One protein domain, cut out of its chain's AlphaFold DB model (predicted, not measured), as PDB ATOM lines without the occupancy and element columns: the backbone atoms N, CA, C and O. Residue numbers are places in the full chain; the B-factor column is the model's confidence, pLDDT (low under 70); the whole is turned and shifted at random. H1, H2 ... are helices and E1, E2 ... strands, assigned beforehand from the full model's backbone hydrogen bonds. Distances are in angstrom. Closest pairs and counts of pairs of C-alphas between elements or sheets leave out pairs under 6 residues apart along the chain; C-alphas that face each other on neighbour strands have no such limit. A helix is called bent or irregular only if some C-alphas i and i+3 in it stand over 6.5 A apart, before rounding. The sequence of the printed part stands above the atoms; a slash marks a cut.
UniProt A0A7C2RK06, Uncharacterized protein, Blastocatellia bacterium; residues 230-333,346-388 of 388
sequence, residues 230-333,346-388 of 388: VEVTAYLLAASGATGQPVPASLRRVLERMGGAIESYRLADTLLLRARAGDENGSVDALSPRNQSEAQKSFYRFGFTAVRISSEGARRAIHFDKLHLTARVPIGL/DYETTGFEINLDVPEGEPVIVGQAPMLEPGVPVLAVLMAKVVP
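AT A GLANCE: This is residues 230 to 333 and 346 to 388 of the 388 residues of an uncharacterized protein of Blastocatellia bacterium (UniProt A0A7C2RK06). Two twisted sheets lie face to face as a sandwich, their strands crossed at 42 degrees, and one short helix, H1, packs near the E8 edge of the smaller sheet, away from the larger one. The long antiparallel pair E6 and E7 runs along the longest axis. The printed part has 147 residues, mostly strand, with E1, H1, then E2 to E9 in order. One sheet runs E2, E1, E9, E8, antiparallel throughout; the other is branched at E6, with antiparallel pairs E3 and E4, E4 and E6, E5 and E6, E6 and E7. The whole is compact, with a radius of gyration of the C-alphas of 15.4 A and spans of 50 by 34 by 23 A.

IN THESE COORDINATES: Find C-alpha 230 at (136.641, 207.710, 145.546); from there E1, residues 230 to 239, runs 29.3 A. H1, residues 249 to 257, is irregular: C-alphas 250 and 253 are 7.2 A apart. Next come E2, residues 265 to 276, 31.6 A long and bending by 61 degrees at residue 268, E3, residues 283 to 287, E4, residues 299 to 303, and E5, residues 306 to 310. E6, residues 317 to 333, covers 44.1 A, bends by 59 degrees at residue 321 and ends at (173.684, 194.070, 152.650). E7, residues 346 to 359, covers 38.3 A and bends by 62 degrees at residue 355. E8 takes residues 363 to 369, and E9, residues 378 to 387, ends at (131.327, 205.919, 146.933).

HOW THE PARTS SIT: Look first at E1, antiparallel to E2 with N 232 and O 273 2.8 A apart, and to E9 with N 233 and O 383 also 2.8 A apart. E8 and E9 form a hairpin, with N 364 and O 382 at 2.8 A. H1 is on this sheet at a height of 7.1 A, only just over none of its strands; Leu 251 and Pro 363 of E8 have its closest C-alphas, 6.4 A apart. In H1, 3 of 5 O i to N i+4 pairs are within hydrogen-bond range. In the other sheet, E3 and E4 form a hairpin, N 284 to O 302 2.8 A. E4 and E5 lie on one side of E6, with N 301 to O 326 2.8 A and N 308 to O 319 2.9 A; E7 lies on the other side, N 327 to O 350 2.8 A. Between the sheets, E7 and E8 touch, their closest C-alphas, of Gly 351 and Ala 369, 5.3 A apart.

THE WHOLE: The C-alphas of Ala 314 and Leu 333 are the two farthest apart, 52.8 A. Residues 334 to 345 are cut out, with 5.6 A between C-alphas 333 and 346. The link E3 to E4, 11 residues, is long. Mean pLDDT of the printed part is 84.7, and it is under 70 at residues 240 to 243, 288 to 296, 312 to 314 and 374 to 375.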
ATOM      1  N   VAL A 230     136.030 208.627 146.511       92.06
ATOM      2  CA  VAL A 230     136.641 207.710 145.546       92.06
ATOM      3  C   VAL A 230     137.433 206.671 146.329       92.06
ATOM      4  O   VAL A 230     138.319 207.018 147.112       92.06
ATOM      5  N   GLU A 231     137.120 205.395 146.124       93.75
ATOM      6  CA  GLU A 231     137.889 204.281 146.679       93.75
ATOM      7  C   GLU A 231     138.640 203.579 145.546       93.75
ATOM      8  O   GLU A 231     138.045 203.165 144.547       93.75
ATOM      9  N   VAL A 232     139.958 203.481 145.705       93.62
ATOM     10  CA  VAL A 232     140.897 202.969 144.708       93.62
ATOM     11  C   VAL A 232     141.618 201.766 145.293       93.62
ATOM     12  O   VAL A 232     142.249 201.864 146.346       93.62
ATOM     13  N   THR A 233     141.549 200.638 144.598       93.81
ATOM     14  CA  THR A 233     142.156 199.379 145.027       93.81
ATOM     15  C   THR A 233     143.218 198.955 144.022       93.81
ATOM     16  O   THR A 233     142.898 198.720 142.856       93.81
ATOM     17  N   ALA A 234     144.467 198.832 144.471       92.44
ATOM     18  CA  ALA A 234     145.569 198.278 143.690       92.44
ATOM     19  C   ALA A 234     145.804 196.818 144.079       92.44
ATOM     20  O   ALA A 234     146.154 196.516 145.219       92.44
ATOM     21  N   TYR A 235     145.631 195.914 143.123       91.94
ATOM     22  CA  TYR A 235     145.934 194.498 143.269       91.94
ATOM     23  C   TYR A 235     147.331 194.226 142.713       91.94
ATOM     24  O   TYR A 235     147.586 194.459 141.528       91.94
ATOM     25  N   LEU A 236     148.225 193.720 143.562       89.75
ATOM     26  CA  LEU A 236     149.561 193.286 143.163       89.75
ATOM     27  C   LEU A 236     149.521 191.794 142.830       89.75
ATOM     28  O   LEU A 236     149.203 190.971 143.691       89.75
ATOM     29  N   LEU A 237     149.833 191.434 141.587       89.69
ATOM     30  CA  LEU A 237     149.811 190.059 141.091       89.69
ATOM     31  C   LEU A 237     151.236 189.583 140.785       89.69
ATOM     32  O   LEU A 237     151.900 190.124 139.903       89.69
ATOM     33  N   ALA A 238     151.699 188.557 141.493       86.56
ATOM     34  CA  ALA A 238     152.987 187.906 141.247       86.56
ATOM     35  C   ALA A 238     152.811 186.656 140.366       86.56
ATOM     36  O   ALA A 238     151.726 186.071 140.327       86.56
ATOM     37  N   ALA A 239     153.872 186.225 139.680       80.56
ATOM     38  CA  ALA A 239     153.868 184.983 138.901       80.56
ATOM     39  C   ALA A 239     153.634 183.734 139.785       80.56
ATOM     40  O   ALA A 239     153.891 183.760 140.987       80.56
ATOM     41  N   SER A 240     153.175 182.616 139.209       67.44
ATOM     42  CA  SER A 240     152.634 181.460 139.961       67.44
ATOM     43  C   SER A 240     153.605 180.714 140.894       67.44
ATOM     44  O   SER A 240     153.138 179.909 141.699       67.44
ATOM     45  N   GLY A 241     154.918 180.959 140.836       64.81
ATOM     46  CA  GLY A 241     155.846 180.498 141.886       64.81
ATOM     47  C   GLY A 241     155.718 181.290 143.198       64.81
ATOM     48  O   GLY A 241     156.059 180.795 144.266       64.81
ATOM     49  N   ALA A 242     155.178 182.508 143.115       63.69
ATOM     50  CA  ALA A 242     155.073 183.544 144.139       63.69
ATOM     51  C   ALA A 242     154.308 183.222 145.441       63.69
ATOM     52  O   ALA A 242     154.179 184.121 146.266       63.69
ATOM     53  N   THR A 243     153.744 182.028 145.657       66.00
ATOM     54  CA  THR A 243     152.792 181.736 146.767       66.00
ATOM     55  C   THR A 243     151.600 182.728 146.838       66.00
ATOM     56  O   THR A 243     151.361 183.488 145.899       66.00
ATOM     57  N   GLY A 244     150.840 182.769 147.942       72.62
ATOM     58  CA  GLY A 244     149.755 183.742 148.150       72.62
ATOM     59  C   GLY A 244     148.380 183.306 147.646       72.62
ATOM     60  O   GLY A 244     148.116 182.123 147.436       72.62
ATOM     61  N   GLN A 245     147.472 184.275 147.521       83.69
ATOM     62  CA  GLN A 245     146.040 184.012 147.369       83.69
ATOM     63  C   GLN A 245     145.618 183.798 145.902       83.69
ATOM     64  O   GLN A 245     146.295 184.264 144.978       83.69
ATOM     65  N   PRO A 246     144.501 183.088 145.645       86.31
ATOM     66  CA  PRO A 246     143.927 182.995 144.305       86.31
ATOM     67  C   PRO A 246     143.517 184.378 143.781       86.31
ATOM     68  O   PRO A 246     143.084 185.245 144.538       86.31
ATOM     69  N   VAL A 247     143.626 184.577 142.466       87.69
ATOM     70  CA  VAL A 247     143.271 185.850 141.823       87.69
ATOM     71  C   VAL A 247     141.762 186.139 141.990       87.69
ATOM     72  O   VAL A 247     140.943 185.276 141.640       87.69
ATOM     73  N   PRO A 248     141.370 187.342 142.468       89.69
ATOM     74  CA  PRO A 248     139.969 187.739 142.597       89.69
ATOM     75  C   PRO A 248     139.186 187.621 141.286       89.69
ATOM     76  O   PRO A 248     139.693 187.918 140.203       89.69
ATOM     77  N   ALA A 249     137.912 187.228 141.380       89.06
ATOM     78  CA  ALA A 249     137.057 187.004 140.211       89.06
ATOM     79  C   ALA A 249     136.899 188.249 139.315       89.06
ATOM     80  O   ALA A 249     136.786 188.107 138.098       89.06
ATOM     81  N   SER A 250     136.958 189.453 139.897       88.25
ATOM     82  CA  SER A 250     136.907 190.737 139.185       88.25
ATOM     83  C   SER A 250     138.035 190.918 138.164       88.25
ATOM     84  O   SER A 250     137.813 191.531 137.123       88.25
ATOM     85  N   LEU A 251     139.227 190.365 138.415       89.31
ATOM     86  CA  LEU A 251     140.413 190.590 137.577       89.31
ATOM     87  C   LEU A 251     140.529 189.600 136.408       89.31
ATOM     88  O   LEU A 251     141.272 189.851 135.461       89.31
ATOM     89  N   ARG A 252     139.788 188.482 136.444       85.94
ATOM     90  CA  ARG A 252     139.924 187.364 135.487       85.94
ATOM     91  C   ARG A 252     139.776 187.805 134.033       85.94
ATOM     92  O   ARG A 252     140.686 187.586 133.241       85.94
ATOM     93  N   ARG A 253     138.704 188.546 133.724       86.38
ATOM     94  CA  ARG A 253     138.434 189.089 132.377       86.38
ATOM     95  C   ARG A 253     139.550 189.988 131.842       86.38
ATOM     96  O   ARG A 253     139.705 190.112 130.632       86.38
ATOM     97  N   VAL A 254     140.290 190.658 132.723       88.00
ATOM     98  CA  VAL A 254     141.372 191.577 132.345       88.00
ATOM     99  C   VAL A 254     142.660 190.802 132.057       88.00
ATOM    100  O   VAL A 254     143.323 191.087 131.065       88.00
ATOM    101  N   LEU A 255     142.959 189.764 132.844       85.94
ATOM    102  CA  LEU A 255     144.079 188.851 132.578       85.94
ATOM    103  C   LEU A 255     143.865 188.021 131.304       85.94
ATOM    104  O   LEU A 255     144.778 187.914 130.488       85.94
ATOM    105  N   GLU A 256     142.646 187.517 131.086       85.50
ATOM    106  CA  GLU A 256     142.249 186.810 129.858       85.50
ATOM    107  C   GLU A 256     142.458 187.687 128.610       85.50
ATOM    108  O   GLU A 256     143.031 187.234 127.622       85.50
ATOM    109  N   ARG A 257     142.067 188.970 128.667       85.12
ATOM    110  CA  ARG A 257     142.285 189.947 127.579       85.12
ATOM    111  C   ARG A 257     143.759 190.262 127.319       85.12
ATOM    112  O   ARG A 257     144.107 190.591 126.191       85.12
ATOM    113  N   MET A 258     144.613 190.160 128.338       82.00
ATOM    114  CA  MET A 258     146.068 190.293 128.207       82.00
ATOM    115  C   MET A 258     146.715 189.038 127.580       82.00
ATOM    116  O   MET A 258     147.909 189.038 127.301       82.00
ATOM    117  N   GLY A 259     145.953 187.955 127.367       73.06
ATOM    118  CA  GLY A 259     146.471 186.673 126.875       73.06
ATOM    119  C   GLY A 259     147.225 185.858 127.934       73.06
ATOM    120  O   GLY A 259     147.864 184.863 127.601       73.06
ATOM    121  N   GLY A 260     147.166 186.264 129.207       70.12
ATOM    122  CA  GLY A 260     147.793 185.549 130.314       70.12
ATOM    123  C   GLY A 260     146.867 184.480 130.892       70.12
ATOM    124  O   GLY A 260     145.714 184.764 131.221       70.12
ATOM    125  N   ALA A 261     147.373 183.262 131.090       75.25
ATOM    126  CA  ALA A 261     146.643 182.256 131.854       75.25
ATOM    127  C   ALA A 261     146.503 182.720 133.316       75.25
ATOM    128  O   ALA A 261     147.489 183.071 133.964       75.25
ATOM    129  N   ILE A 262     145.282 182.706 133.861       75.25
ATOM    130  CA  ILE A 262     145.015 183.135 135.251       75.25
ATOM    131  C   ILE A 262     145.830 182.299 136.249       75.25
ATOM    132  O   ILE A 262     146.295 182.814 137.264       75.25
ATOM    133  N   GLU A 263     146.052 181.022 135.932       77.75
ATOM    134  CA  GLU A 263     146.877 180.104 136.720       77.75
ATOM    135  C   GLU A 263     148.330 180.568 136.854       77.75
ATOM    136  O   GLU A 263     148.955 180.271 137.868       77.75
ATOM    137  N   SER A 264     148.847 181.346 135.894       80.88
ATOM    138  CA  SER A 264     150.195 181.924 135.922       80.88
ATOM    139  C   SER A 264     150.363 183.050 136.945       80.88
ATOM    140  O   SER A 264     151.496 183.482 137.147       80.88
ATOM    141  N   TYR A 265     149.295 183.498 137.617       86.69
ATOM    142  CA  TYR A 265     149.331 184.592 138.590       86.69
ATOM    143  C   TYR A 265     148.771 184.196 139.968       86.69
ATOM    144  O   TYR A 265     147.903 183.329 140.108       86.69
ATOM    145  N   ARG A 266     149.258 184.859 141.017       86.94
ATOM    146  CA  ARG A 266     148.731 184.812 142.390       86.94
ATOM    147  C   ARG A 266     148.628 186.225 142.949       86.94
ATOM    148  O   ARG A 266     149.457 187.079 142.643       86.94
ATOM    149  N   LEU A 267     147.619 186.463 143.783       88.44
ATOM    150  CA  LEU A 267     147.476 187.722 144.503       88.44
ATOM    151  C   LEU A 267     148.554 187.799 145.593       88.44
ATOM    152  O   LEU A 267     148.613 186.968 146.508       88.44
ATOM    153  N   ALA A 268     149.423 188.796 145.452       85.88
ATOM    154  CA  ALA A 268     150.525 189.071 146.354       85.88
ATOM    155  C   ALA A 268     150.099 189.981 147.507       85.88
ATOM    156  O   ALA A 268     150.351 189.632 148.660       85.88
ATOM    157  N   ASP A 269     149.444 191.100 147.179       84.12
ATOM    158  CA  ASP A 269     148.978 192.117 148.126       84.12
ATOM    159  C   ASP A 269     147.797 192.925 147.544       84.12
ATOM    160  O   ASP A 269     147.490 192.838 146.349       84.12
ATOM    161  N   THR A 270     147.108 193.704 148.376       88.75
ATOM    162  CA  THR A 270     146.014 194.604 147.976       88.75
ATOM    163  C   THR A 270     146.100 195.922 148.739       88.75
ATOM    164  O   THR A 270     145.821 195.977 149.934       88.75
ATOM    165  N   LEU A 271     146.440 197.001 148.034       89.69
ATOM    166  CA  LEU A 271     146.542 198.342 148.606       89.69
ATOM    167  C   LEU A 271     145.226 199.094 148.407       89.69
ATOM    168  O   LEU A 271     144.676 199.110 147.305       89.69
ATOM    169  N   LEU A 272     144.736 199.736 149.467       91.19
ATOM    170  CA  LEU A 272     143.517 200.540 149.443       91.19
ATOM    171  C   LEU A 272     143.857 202.011 149.665       91.19
ATOM    172  O   LEU A 272     144.420 202.375 150.697       91.19
ATOM    173  N   LEU A 273     143.450 202.859 148.728       91.19
ATOM    174  CA  LEU A 273     143.521 204.307 148.837       91.19
ATOM    175  C   LEU A 273     142.100 204.886 148.813       91.19
ATOM    176  O   LEU A 273     141.233 204.432 148.066       91.19
ATOM    177  N   ARG A 274     141.860 205.909 149.635       91.44
ATOM    178  CA  ARG A 274     140.606 206.669 149.664       91.44
ATOM    179  C   ARG A 274     140.902 208.144 149.458       91.44
ATOM    180  O   ARG A 274     141.789 208.686 150.110       91.44
ATOM    181  N   ALA A 275     140.141 208.772 148.577       91.12
ATOM    182  CA  ALA A 275     140.228 210.186 148.243       91.12
ATOM    183  C   ALA A 275     138.821 210.757 148.026       91.12
ATOM    184  O   ALA A 275     137.822 210.038 148.115       91.12
ATOM    185  N   ARG A 276     138.727 212.045 147.708       89.44
ATOM    186  CA  ARG A 276     137.524 212.674 147.161       89.44
ATOM    187  C   ARG A 276     137.821 213.316 145.817       89.44
ATOM    188  O   ARG A 276     138.960 213.672 145.519       89.44
ATOM    189  N   ALA A 277     136.785 213.487 145.005       87.44
ATOM    190  CA  ALA A 277     136.906 214.186 143.732       87.44
ATOM    191  C   ALA A 277     137.461 215.612 143.932       87.44
ATOM    192  O   ALA A 277     136.900 216.403 144.699       87.44
ATOM    193  N   GLY A 278     138.552 215.942 143.234       83.00
ATOM    194  CA  GLY A 278     139.252 217.222 143.364       83.00
ATOM    195  C   GLY A 278     140.203 217.317 144.563       83.00
ATOM    196  O   GLY A 278     140.528 218.431 144.980       83.00
ATOM    197  N   ASP A 279     140.609 216.192 145.153       84.94
ATOM    198  CA  ASP A 279     141.715 216.155 146.114       84.94
ATOM    199  C   ASP A 279     143.076 216.143 145.394       84.94
ATOM    200  O   ASP A 279     143.209 215.651 144.268       84.94
ATOM    201  N   GLU A 280     144.094 216.669 146.077       85.81
ATOM    202  CA  GLU A 280     145.473 216.783 145.597       85.81
ATOM    203  C   GLU A 280     146.434 216.070 146.564       85.81
ATOM    204  O   GLU A 280     146.237 216.102 147.778       85.81
ATOM    205  N   ASN A 281     147.495 215.464 146.025       86.81
ATOM    206  CA  ASN A 281     148.584 214.796 146.753       86.81
ATOM    207  C   ASN A 281     148.128 213.705 147.746       86.81
ATOM    208  O   ASN A 281     148.645 213.606 148.861       86.81
ATOM    209  N   GLY A 282     147.163 212.869 147.348       82.62
ATOM    210  CA  GLY A 282     146.740 211.712 148.139       82.62
ATOM    211  C   GLY A 282     147.728 210.550 148.016       82.62
ATOM    212  O   GLY A 282     148.092 210.164 146.910       82.62
ATOM    213  N   SER A 283     148.146 209.966 149.142       86.56
ATOM    214  CA  SER A 283     149.048 208.806 149.174       86.56
ATOM    215  C   SER A 283     148.789 207.926 150.396       86.56
ATOM    216  O   SER A 283     148.422 208.420 151.462       86.56
ATOM    217  N   VAL A 284     149.038 206.626 150.252       84.94
ATOM    218  CA  VAL A 284     149.116 205.636 151.329       84.94
ATOM    219  C   VAL A 284     150.478 204.941 151.272       84.94
ATOM    220  O   VAL A 284     150.904 204.471 150.217       84.94
ATOM    221  N   ASP A 285     151.165 204.892 152.411       84.56
ATOM    222  CA  ASP A 285     152.371 204.082 152.598       84.56
ATOM    223  C   ASP A 285     151.969 202.748 153.252       84.56
ATOM    224  O   ASP A 285     151.168 202.727 154.190       84.56
ATOM    225  N   ALA A 286     152.508 201.631 152.761       77.94
ATOM    226  CA  ALA A 286     152.193 200.280 153.227       77.94
ATOM    227  C   ALA A 286     153.455 199.405 153.330       77.94
ATOM    228  O   ALA A 286     154.479 199.674 152.706       77.94
ATOM    229  N   LEU A 287     153.386 198.334 154.121       73.62
ATOM    230  CA  LEU A 287     154.469 197.358 154.281       73.62
ATOM    231  C   LEU A 287     154.053 196.024 153.671       73.62
ATOM    232  O   LEU A 287     152.933 195.579 153.909       73.62
ATOM    233  N   SER A 288     154.969 195.356 152.964       67.38
ATOM    234  CA  SER A 288     154.737 193.986 152.492       67.38
ATOM    235  C   SER A 288     154.489 193.037 153.674       67.38
ATOM    236  O   SER A 288     155.374 192.897 154.527       67.38
ATOM    237  N   PRO A 289     153.348 192.322 153.732       57.84
ATOM    238  CA  PRO A 289     153.065 191.361 154.799       57.84
ATOM    239  C   PRO A 289     153.864 190.050 154.667       57.84
ATOM    240  O   PRO A 289     153.752 189.175 155.520       57.84
ATOM    241  N   ARG A 290     154.642 189.876 153.589       61.62
ATOM    242  CA  ARG A 290     155.266 188.593 153.214       61.62
ATOM    243  C   ARG A 290     156.662 188.344 153.781       61.62
ATOM    244  O   ARG A 290     157.135 187.211 153.719       61.62
ATOM    245  N   ASN A 291     157.335 189.365 154.304       55.62
ATOM    246  CA  ASN A 291     158.778 189.277 154.514       55.62
ATOM    247  C   ASN A 291     159.066 188.743 155.929       55.62
ATOM    248  O   ASN A 291     158.813 189.406 156.933       55.62
ATOM    249  N   GLN A 292     159.582 187.509 155.989       52.88
ATOM    250  CA  GLN A 292     159.674 186.669 157.197       52.88
ATOM    251  C   GLN A 292     160.779 187.090 158.191       52.88
ATOM    252  O   GLN A 292     160.999 186.420 159.197       52.88
ATOM    253  N   SER A 293     161.468 188.204 157.929       57.75
ATOM    254  CA  SER A 293     162.458 188.808 158.819       57.75
ATOM    255  C   SER A 293     162.272 190.321 158.858       57.75
ATOM    256  O   SER A 293     162.088 190.972 157.828       57.75
ATOM    257  N   GLU A 294     162.358 190.898 160.056       59.34
ATOM    258  CA  GLU A 294     162.169 192.333 160.280       59.34
ATOM    259  C   GLU A 294     163.187 193.210 159.531       59.34
ATOM    260  O   GLU A 294     162.869 194.342 159.173       59.34
ATOM    261  N   ALA A 295     164.367 192.664 159.226       59.47
ATOM    262  CA  ALA A 295     165.438 193.357 158.514       59.47
ATOM    263  C   ALA A 295     165.236 193.469 156.988       59.47
ATOM    264  O   ALA A 295     165.962 194.223 156.346       59.47
ATOM    265  N   GLN A 296     164.283 192.732 156.402       68.62
ATOM    266  CA  GLN A 296     164.148 192.556 154.946       68.62
ATOM    267  C   GLN A 296     162.769 192.986 154.413       68.62
ATOM    268  O   GLN A 296     162.252 192.372 153.488       68.62
ATOM    269  N   LYS A 297     162.115 193.997 154.998       75.00
ATOM    270  CA  LYS A 297     160.753 194.426 154.608       75.00
ATOM    271  C   LYS A 297     160.757 195.327 153.361       75.00
ATOM    272  O   LYS A 297     161.467 196.324 153.335       75.00
ATOM    273  N   SER A 298     159.916 195.022 152.370       79.69
ATOM    274  CA  SER A 298     159.652 195.914 151.226       79.69
ATOM    275  C   SER A 298     158.607 196.978 151.604       79.69
ATOM    276  O   SER A 298     157.584 196.648 152.214       79.69
ATOM    277  N   PHE A 299     158.853 198.244 151.248       85.31
ATOM    278  CA  PHE A 299     157.986 199.388 151.583       85.31
ATOM    279  C   PHE A 299     157.265 199.905 150.339       85.31
ATOM    280  O   PHE A 299     157.927 200.371 149.414       85.31
ATOM    281  N   TYR A 300     155.936 199.882 150.325       88.25
ATOM    282  CA  TYR A 300     155.123 200.404 149.229       88.25
ATOM    283  C   TYR A 300     154.678 201.841 149.486       88.25
ATOM    284  O   TYR A 300     154.311 202.193 150.607       88.25
ATOM    285  N   ARG A 301     154.622 202.634 148.417       90.75
ATOM    286  CA  ARG A 301     153.937 203.924 148.359       90.75
ATOM    287  C   ARG A 301     152.981 203.921 147.178       90.75
ATOM    288  O   ARG A 301     153.405 203.700 146.045       90.75
ATOM    289  N   PHE A 302     151.709 204.181 147.446       92.62
ATOM    290  CA  PHE A 302     150.658 204.257 146.440       92.62
ATOM    291  C   PHE A 302     149.928 205.595 146.547       92.62
ATOM    292  O   PHE A 302     149.334 205.883 147.583       92.62
ATOM    293  N   GLY A 303     149.949 206.409 145.494       92.88
ATOM    294  CA  GLY A 303     149.371 207.749 145.533       92.88
ATOM    295  C   GLY A 303     149.168 208.391 144.166       92.88
ATOM    296  O   GLY A 303     149.348 207.760 143.128       92.88
ATOM    297  N   PHE A 304     148.765 209.658 144.175       94.62
ATOM    298  CA  PHE A 304     148.494 210.483 142.996       94.62
ATOM    299  C   PHE A 304     148.734 211.972 143.307       94.62
ATOM    300  O   PHE A 304     148.675 212.387 144.467       94.62
ATOM    301  N   THR A 305     148.962 212.803 142.286       94.19
ATOM    302  CA  THR A 305     149.055 214.268 142.450       94.19
ATOM    303  C   THR A 305     147.688 214.946 142.407       94.19
ATOM    304  O   THR A 305     147.444 215.821 143.231       94.19
ATOM    305  N   ALA A 306     146.774 214.538 141.525       90.62
ATOM    306  CA  ALA A 306     145.368 214.965 141.574       90.62
ATOM    307  C   ALA A 306     144.416 213.846 141.125       90.62
ATOM    308  O   ALA A 306     144.796 212.998 140.318       90.62
ATOM    309  N   VAL A 307     143.178 213.859 141.629       92.38
ATOM    310  CA  VAL A 307     142.110 212.943 141.192       92.38
ATOM    311  C   VAL A 307     140.864 213.716 140.764       92.38
ATOM    312  O   VAL A 307     140.377 214.596 141.480       92.38
ATOM    313  N   ARG A 308     140.318 213.392 139.591       90.81
ATOM    314  CA  ARG A 308     139.097 214.003 139.040       90.81
ATOM    315  C   ARG A 308     138.123 212.919 138.594       90.81
ATOM    316  O   ARG A 308     138.535 211.828 138.218       90.81
ATOM    317  N   ILE A 309     136.831 213.230 138.611       89.75
ATOM    318  CA  ILE A 309     135.806 212.378 138.004       89.75
ATOM    319  C   ILE A 309     135.375 213.038 136.697       89.75
ATOM    320  O   ILE A 309     134.929 214.185 136.714       89.75
ATOM    321  N   SER A 310     135.505 212.318 135.584       84.75
ATOM    322  CA  SER A 310     134.919 212.699 134.303       84.75
ATOM    323  C   SER A 310     133.594 211.969 134.086       84.75
ATOM    324  O   SER A 310     133.451 210.773 134.364       84.75
ATOM    325  N   SER A 311     132.620 212.708 133.566       77.69
ATOM    326  CA  SER A 311     131.337 212.214 133.059       77.69
ATOM    327  C   SER A 311     131.164 212.515 131.564       77.69
ATOM    328  O   SER A 311     130.056 212.444 131.041       77.69
ATOM    329  N   GLU A 312     132.253 212.849 130.864       64.50
ATOM    330  CA  GLU A 312     132.266 213.382 129.491       64.50
ATOM    331  C   GLU A 312     132.077 212.299 128.402       64.50
ATOM    332  O   GLU A 312     132.531 212.423 127.267       64.50
ATOM    333  N   GLY A 313     131.395 211.202 128.739       62.81
ATOM    334  CA  GLY A 313     131.151 210.071 127.850       62.81
ATOM    335  C   GLY A 313     130.089 209.113 128.390       62.81
ATOM    336  O   GLY A 313     129.478 209.343 129.429       62.81
ATOM    337  N   ALA A 314     129.876 207.994 127.692       66.94
ATOM    338  CA  ALA A 314     128.829 207.018 128.026       66.94
ATOM    339  C   ALA A 314     129.029 206.278 129.369       66.94
ATOM    340  O   ALA A 314     128.158 205.513 129.787       66.94
ATOM    341  N   ARG A 315     130.180 206.456 130.029       75.44
ATOM    342  CA  ARG A 315     130.534 205.868 131.326       75.44
ATOM    343  C   ARG A 315     131.331 206.879 132.142       75.44
ATOM    344  O   ARG A 315     132.123 207.630 131.580       75.44
ATOM    345  N   ARG A 316     131.148 206.855 133.464       88.50
ATOM    346  CA  ARG A 316     131.973 207.621 134.403       88.50
ATOM    347  C   ARG A 316     133.394 207.054 134.422       88.50
ATOM    348  O   ARG A 316     133.573 205.834 134.438       88.50
ATOM    349  N   ALA A 317     134.384 207.936 134.444       91.50
ATOM    350  CA  ALA A 317     135.794 207.583 134.560       91.50
ATOM    351  C   ALA A 317     136.465 208.429 135.644       91.50
ATOM    352  O   ALA A 317     136.068 209.567 135.906       91.50
ATOM    353  N   ILE A 318     137.476 207.859 136.286       93.56
ATOM    354  CA  ILE A 318     138.249 208.493 137.347       93.56
ATOM    355  C   ILE A 318     139.650 208.729 136.789       93.56
ATOM    356  O   ILE A 318     140.374 207.779 136.491       93.56
ATOM    357  N   HIS A 319     139.990 210.003 136.620       94.38
ATOM    358  CA  HIS A 319     141.248 210.470 136.060       94.38
ATOM    359  C   HIS A 319     142.246 210.743 137.183       94.38
ATOM    360  O   HIS A 319     141.939 211.500 138.113       94.38
ATOM    361  N   PHE A 320     143.441 210.170 137.080       94.00
ATOM    362  CA  PHE A 320     144.538 210.389 138.015       94.00
ATOM    363  C   PHE A 320     145.710 211.088 137.324       94.00
ATOM    364  O   PHE A 320     146.333 210.517 136.426       94.00
ATOM    365  N   ASP A 321     146.062 212.283 137.804       94.25
ATOM    366  CA  ASP A 321     147.320 212.946 137.454       94.25
ATOM    367  C   ASP A 321     148.447 212.331 138.295       94.25
ATOM    368  O   ASP A 321     148.372 212.334 139.531       94.25
ATOM    369  N   LYS A 322     149.513 211.859 137.636       93.69
ATOM    370  CA  LYS A 322     150.720 211.290 138.261       93.69
ATOM    371  C   LYS A 322     150.415 210.262 139.349       93.69
ATOM    372  O   LYS A 322     150.900 210.347 140.485       93.69
ATOM    373  N   LEU A 323     149.594 209.280 138.995       94.62
ATOM    374  CA  LEU A 323     149.424 208.099 139.816       94.62
ATOM    375  C   LEU A 323     150.760 207.358 139.892       94.62
ATOM    376  O   LEU A 323     151.316 206.960 138.870       94.62
ATOM    377  N   HIS A 324     151.263 207.173 141.104       93.69
ATOM    378  CA  HIS A 324     152.514 206.487 141.369       93.69
ATOM    379  C   HIS A 324     152.280 205.287 142.281       93.69
ATOM    380  O   HIS A 324     151.587 205.366 143.297       93.69
ATOM    381  N   LEU A 325     152.897 204.170 141.916       92.88
ATOM    382  CA  LEU A 325     152.997 202.986 142.752       92.88
ATOM    383  C   LEU A 325     154.465 202.584 142.761       92.88
ATOM    384  O   LEU A 325     155.002 202.145 141.743       92.88
ATOM    385  N   THR A 326     155.126 202.781 143.900       92.50
ATOM    386  CA  THR A 326     156.548 202.478 144.080       92.50
ATOM    387  C   THR A 326     156.773 201.547 145.261       92.50
ATOM    388  O   THR A 326     155.980 201.491 146.200       92.50
ATOM    389  N   ALA A 327     157.848 200.771 145.187       90.31
ATOM    390  CA  ALA A 327     158.302 199.843 146.203       90.31
ATOM    391  C   ALA A 327     159.781 200.097 146.478       90.31
ATOM    392  O   ALA A 327     160.582 200.182 145.551       90.31
ATOM    393  N   ARG A 328     160.158 200.185 147.751       89.94
ATOM    394  CA  ARG A 328     161.555 200.111 148.177       89.94
ATOM    395  C   ARG A 328     161.843 198.664 148.542       89.94
ATOM    396  O   ARG A 328     161.383 198.206 149.587       89.94
ATOM    397  N   VAL A 329     162.542 197.954 147.663       87.94
ATOM    398  CA  VAL A 329     162.856 196.524 147.794       87.94
ATOM    399  C   VAL A 329     164.290 196.344 148.303       87.94
ATOM    400  O   VAL A 329     165.177 197.071 147.854       87.94
ATOM    401  N   PRO A 330     164.548 195.419 149.245       86.75
ATOM    402  CA  PRO A 330     165.904 195.151 149.716       86.75
ATOM    403  C   PRO A 330     166.706 194.397 148.644       86.75
ATOM    404  O   PRO A 330     166.237 193.376 148.140       86.75
ATOM    405  N   ILE A 331     167.912 194.868 148.312       86.56
ATOM    406  CA  ILE A 331     168.745 194.283 147.232       86.56
ATOM    407  C   ILE A 331     170.008 193.558 147.718       86.56
ATOM    408  O   ILE A 331     170.568 192.743 146.990       86.56
ATOM    409  N   GLY A 332     170.459 193.816 148.945       85.25
ATOM    410  CA  GLY A 332     171.664 193.203 149.512       85.25
ATOM    411  C   GLY A 332     172.152 193.951 150.749       85.25
ATOM    412  O   GLY A 332     171.660 195.033 151.051       85.25
ATOM    413  N   LEU A 333     173.078 193.373 151.512       85.31
ATOM    414  CA  LEU A 333     173.684 194.070 152.650       85.31
ATOM    415  C   LEU A 333     174.821 194.970 152.152       85.31
ATOM    416  O   LEU A 333     175.718 194.509 151.446       85.31
ATOM    417  N   ASP A 346     170.644 197.452 151.983       87.75
ATOM    418  CA  ASP A 346     170.532 198.307 150.802       87.75
ATOM    419  C   ASP A 346     169.145 198.165 150.164       87.75
ATOM    420  O   ASP A 346     168.548 197.083 150.203       87.75
ATOM    421  N   TYR A 347     168.646 199.242 149.557       87.88
ATOM    422  CA  TYR A 347     167.299 199.308 148.990       87.88
ATOM    423  C   TYR A 347     167.271 200.008 147.633       87.88
ATOM    424  O   TYR A 347     167.612 201.188 147.526       87.88
ATOM    425  N   GLU A 348     166.706 199.335 146.636       89.75
ATOM    426  CA  GLU A 348     166.347 199.937 145.351       89.75
ATOM    427  C   GLU A 348     164.893 200.427 145.382       89.75
ATOM    428  O   GLU A 348     164.045 199.838 146.052       89.75
ATOM    429  N   THR A 349     164.590 201.518 144.670       90.81
ATOM    430  CA  THR A 349     163.205 201.987 144.491       90.81
ATOM    431  C   THR A 349     162.724 201.628 143.092       90.81
ATOM    432  O   THR A 349     163.228 202.165 142.109       90.81
ATOM    433  N   THR A 350     161.738 200.744 143.009       91.69
ATOM    434  CA  THR A 350     161.146 200.238 141.765       91.69
ATOM    435  C   THR A 350     159.671 200.640 141.688       91.69
ATOM    436  O   THR A 350     159.069 201.008 142.697       91.69
ATOM    437  N   GLY A 351     159.061 200.610 140.501       91.12
ATOM    438  CA  GLY A 351     157.651 200.974 140.323       91.12
ATOM    439  C   GLY A 351     157.399 201.782 139.056       91.12
ATOM    440  O   GLY A 351     158.162 201.687 138.097       91.12
ATOM    441  N   PHE A 352     156.327 202.572 139.060       92.25
ATOM    442  CA  PHE A 352     155.909 203.401 137.928       92.25
ATOM    443  C   PHE A 352     155.175 204.679 138.379       92.25
ATOM    444  O   PHE A 352     154.566 204.713 139.449       92.25
ATOM    445  N   GLU A 353     155.215 205.713 137.531       93.62
ATOM    446  CA  GLU A 353     154.411 206.946 137.602       93.62
ATOM    447  C   GLU A 353     153.713 207.128 136.244       93.62
ATOM    448  O   GLU A 353     154.361 207.014 135.201       93.62
ATOM    449  N   ILE A 354     152.399 207.361 136.236       94.25
ATOM    450  CA  ILE A 354     151.587 207.437 135.014       94.25
ATOM    451  C   ILE A 354     150.342 208.320 135.213       94.25
ATOM    452  O   ILE A 354     149.793 208.396 136.311       94.25
ATOM    453  N   ASN A 355     149.871 208.971 134.147       94.69
ATOM    454  CA  ASN A 355     148.533 209.572 134.114       94.69
ATOM    455  C   ASN A 355     147.544 208.509 133.623       94.69
ATOM    456  O   ASN A 355     147.770 207.928 132.560       94.69
ATOM    457  N   LEU A 356     146.484 208.232 134.383       93.12
ATOM    458  CA  LEU A 356     145.619 207.073 134.140       93.12
ATOM    459  C   LEU A 356     144.134 207.418 134.259       93.12
ATOM    460  O   LEU A 356     143.698 207.954 135.275       93.12
ATOM    461  N   ASP A 357     143.358 206.999 133.261       93.00
ATOM    462  CA  ASP A 357     141.898 206.965 133.307       93.00
ATOM    463  C   ASP A 357     141.406 205.561 133.669       93.00
ATOM    464  O   ASP A 357     141.684 204.585 132.967       93.00
ATOM    465  N   VAL A 358     140.650 205.454 134.763       93.06
ATOM    466  CA  VAL A 358     140.046 204.198 135.229       93.06
ATOM    467  C   VAL A 358     138.522 204.293 135.089       93.06
ATOM    468  O   VAL A 358     137.909 205.104 135.790       93.06
ATOM    469  N   PRO A 359     137.873 203.501 134.211       93.00
ATOM    470  CA  PRO A 359     136.416 203.440 134.143       93.00
ATOM    471  C   PRO A 359     135.837 202.931 135.465       93.00
ATOM    472  O   PRO A 359     136.378 202.008 136.076       93.00
ATOM    473  N   GLU A 360     134.732 203.522 135.914       92.12
ATOM    474  CA  GLU A 360     134.183 203.220 137.235       92.12
ATOM    475  C   GLU A 360     133.802 201.735 137.383       92.12
ATOM    476  O   GLU A 360     132.990 201.198 136.628       92.12
ATOM    477  N   GLY A 361     134.391 201.068 138.379       90.06
ATOM    478  CA  GLY A 361     134.149 199.660 138.697       90.06
ATOM    479  C   GLY A 361     134.818 198.642 137.764       90.06
ATOM    480  O   GLY A 361     134.726 197.444 138.038       90.06
ATOM    481  N   GLU A 362     135.510 199.067 136.701       90.94
ATOM    482  CA  GLU A 362     136.240 198.160 135.805       90.94
ATOM    483  C   GLU A 362     137.737 198.100 136.186       90.94
ATOM    484  O   GLU A 362     138.335 199.134 136.487       90.94
ATOM    485  N   PRO A 363     138.382 196.912 136.193       92.50
ATOM    486  CA  PRO A 363     139.809 196.827 136.463       92.50
ATOM    487  C   PRO A 363     140.644 197.220 135.234       92.50
ATOM    488  O   PRO A 363     140.340 196.821 134.109       92.50
ATOM    489  N   VAL A 364     141.740 197.941 135.463       92.44
ATOM    490  CA  VAL A 364     142.680 198.430 134.445       92.44
ATOM    491  C   VAL A 364     144.104 198.021 134.823       92.44
ATOM    492  O   VAL A 364     144.527 198.181 135.967       92.44
ATOM    493  N   ILE A 365     144.855 197.476 133.864       91.00
ATOM    494  CA  ILE A 365     146.283 197.174 134.042       91.00
ATOM    495  C   ILE A 365     147.069 198.481 133.986       91.00
ATOM    496  O   ILE A 365     146.906 199.251 133.043       91.00
ATOM    497  N   VAL A 366     147.941 198.704 134.968       89.38
ATOM    498  CA  VAL A 366     148.760 199.923 135.051       89.38
ATOM    499  C   VAL A 366     150.166 199.702 134.509       89.38
ATOM    500  O   VAL A 366     150.709 200.550 133.810       89.38
ATOM    501  N   GLY A 367     150.759 198.550 134.826       87.12
ATOM    502  CA  GLY A 367     152.131 198.225 134.456       87.12
ATOM    503  C   GLY A 367     152.666 197.000 135.190       87.12
ATOM    504  O   GLY A 367     151.957 196.359 135.972       87.12
ATOM    505  N   GLN A 368     153.931 196.677 134.926       88.69
ATOM    506  CA  GLN A 368     154.680 195.623 135.611       88.69
ATOM    507  C   GLN A 368     155.999 196.190 136.145       88.69
ATOM    508  O   GLN A 368     156.683 196.917 135.428       88.69
ATOM    509  N   ALA A 369     156.366 195.850 137.381       86.81
ATOM    510  CA  ALA A 369     157.638 196.246 137.991       86.81
ATOM    511  C   ALA A 369     158.105 195.207 139.035       86.81
ATOM    512  O   ALA A 369     157.269 194.499 139.600       86.81
ATOM    513  N   PRO A 370     159.413 195.083 139.326       85.69
ATOM    514  CA  PRO A 370     159.920 194.170 140.351       85.69
ATOM    515  C   PRO A 370     159.721 194.760 141.757       85.69
ATOM    516  O   PRO A 370     160.611 195.399 142.310       85.69
ATOM    517  N   MET A 371     158.508 194.611 142.301       81.75
ATOM    518  CA  MET A 371     158.058 195.334 143.504       81.75
ATOM    519  C   MET A 371     158.022 194.498 144.792       81.75
ATOM    520  O   MET A 371     157.919 195.068 145.873       81.75
ATOM    521  N   LEU A 372     158.091 193.167 144.698       75.88
ATOM    522  CA  LEU A 372     158.099 192.278 145.868       75.88
ATOM    523  C   LEU A 372     159.530 191.897 146.262       75.88
ATOM    524  O   LEU A 372     159.996 192.247 147.348       75.88
ATOM    525  N   GLU A 373     160.194 191.194 145.347       74.25
ATOM    526  CA  GLU A 373     161.537 190.630 145.465       74.25
ATOM    527  C   GLU A 373     162.367 191.073 144.246       74.25
ATOM    528  O   GLU A 373     161.795 191.236 143.157       74.25
ATOM    529  N   PRO A 374     163.695 191.253 144.379       69.88
ATOM    530  CA  PRO A 374     164.562 191.588 143.254       69.88
ATOM    531  C   PRO A 374     164.393 190.606 142.085       69.88
ATOM    532  O   PRO A 374     164.518 189.395 142.243       69.88
ATOM    533  N   GLY A 375     164.091 191.134 140.897       69.69
ATOM    534  CA  GLY A 375     163.930 190.346 139.670       69.69
ATOM    535  C   GLY A 375     162.588 189.621 139.488       69.69
ATOM    536  O   GLY A 375     162.358 189.090 138.402       69.69
ATOM    537  N   VAL A 376     161.673 189.621 140.468       76.50
ATOM    538  CA  VAL A 376     160.337 189.007 140.319       76.50
ATOM    539  C   VAL A 376     159.330 190.056 139.826       76.50
ATOM    540  O   VAL A 376     158.951 190.932 140.608       76.50
ATOM    541  N   PRO A 377     158.858 190.007 138.562       82.31
ATOM    542  CA  PRO A 377     157.920 190.997 138.046       82.31
ATOM    543  C   PRO A 377     156.547 190.867 138.716       82.31
ATOM    544  O   PRO A 377     155.967 189.782 138.809       82.31
ATOM    545  N   VAL A 378     156.016 192.007 139.148       87.19
ATOM    546  CA  VAL A 378     154.697 192.160 139.763       87.19
ATOM    547  C   VAL A 378     153.828 192.975 138.816       87.19
ATOM    548  O   VAL A 378     154.174 194.100 138.461       87.19
ATOM    549  N   LEU A 379     152.698 192.407 138.408       90.38
ATOM    550  CA  LEU A 379     151.678 193.068 137.602       90.38
ATOM    551  C   LEU A 379     150.729 193.839 138.523       90.38
ATOM    552  O   LEU A 379     150.116 193.252 139.415       90.38
ATOM    553  N   ALA A 380     150.586 195.140 138.290       91.31
ATOM    554  CA  ALA A 380     149.670 195.990 139.034       91.31
ATOM    555  C   ALA A 380     148.367 196.206 138.254       91.31
ATOM    556  O   ALA A 380     148.378 196.675 137.110       91.31
ATOM    557  N   VAL A 381     147.240 195.895 138.895       93.25
ATOM    558  CA  VAL A 381     145.894 196.118 138.353       93.25
ATOM    559  C   VAL A 381     145.123 197.021 139.306       93.25
ATOM    560  O   VAL A 381     144.974 196.696 140.483       93.25
ATOM    561  N   LEU A 382     144.628 198.151 138.808       94.00
ATOM    562  CA  LEU A 382     143.804 199.086 139.568       94.00
ATOM    563  C   LEU A 382     142.324 198.869 139.299       94.00
ATOM    564  O   LEU A 382     141.928 198.541 138.188       94.00
ATOM    565  N   MET A 383     141.505 199.127 140.307       94.38
ATOM    566  CA  MET A 383     140.063 199.286 140.178       94.38
ATOM    567  C   MET A 383     139.654 200.487 141.027       94.38
ATOM    568  O   MET A 383     140.046 200.578 142.190       94.38
ATOM    569  N   ALA A 384     138.876 201.406 140.461       93.94
ATOM    570  CA  ALA A 384     138.414 202.601 141.156       93.94
ATOM    571  C   ALA A 384     136.884 202.679 141.099       93.94
ATOM    572  O   ALA A 384     136.280 202.369 140.072       93.94
ATOM    573  N   LYS A 385     136.250 203.065 142.207       93.56
ATOM    574  CA  LYS A 385     134.792 203.214 142.317       93.56
ATOM    575  C   LYS A 385     134.438 204.521 143.013       93.56
ATOM    576  O   LYS A 385     135.167 204.959 143.912       93.56
ATOM    577  N   VAL A 386     133.307 205.109 142.641       90.88
ATOM    578  CA  VAL A 386     132.739 206.235 143.377       90.88
ATOM    579  C   VAL A 386     131.903 205.679 144.532       90.88
ATOM    580  O   VAL A 386     131.208 204.670 144.403       90.88
ATOM    581  N   VAL A 387     132.029 206.292 145.703       86.88
ATOM    582  CA  VAL A 387     131.327 205.919 146.933       86.88
ATOM    583  C   VAL A 387     130.505 207.135 147.385       86.88
ATOM    584  O   VAL A 387     131.040 208.251 147.355       86.88
ATOM    585  N   PRO A 388     129.223 206.953 147.764       74.94
ATOM    586  CA  PRO A 388     128.368 208.047 148.233       74.94
ATOM    587  C   PRO A 388     128.881 208.736 149.512       74.94
ATOM    588  O   PRO A 388     129.805 208.203 150.174       74.94
TER     589      PRO A 388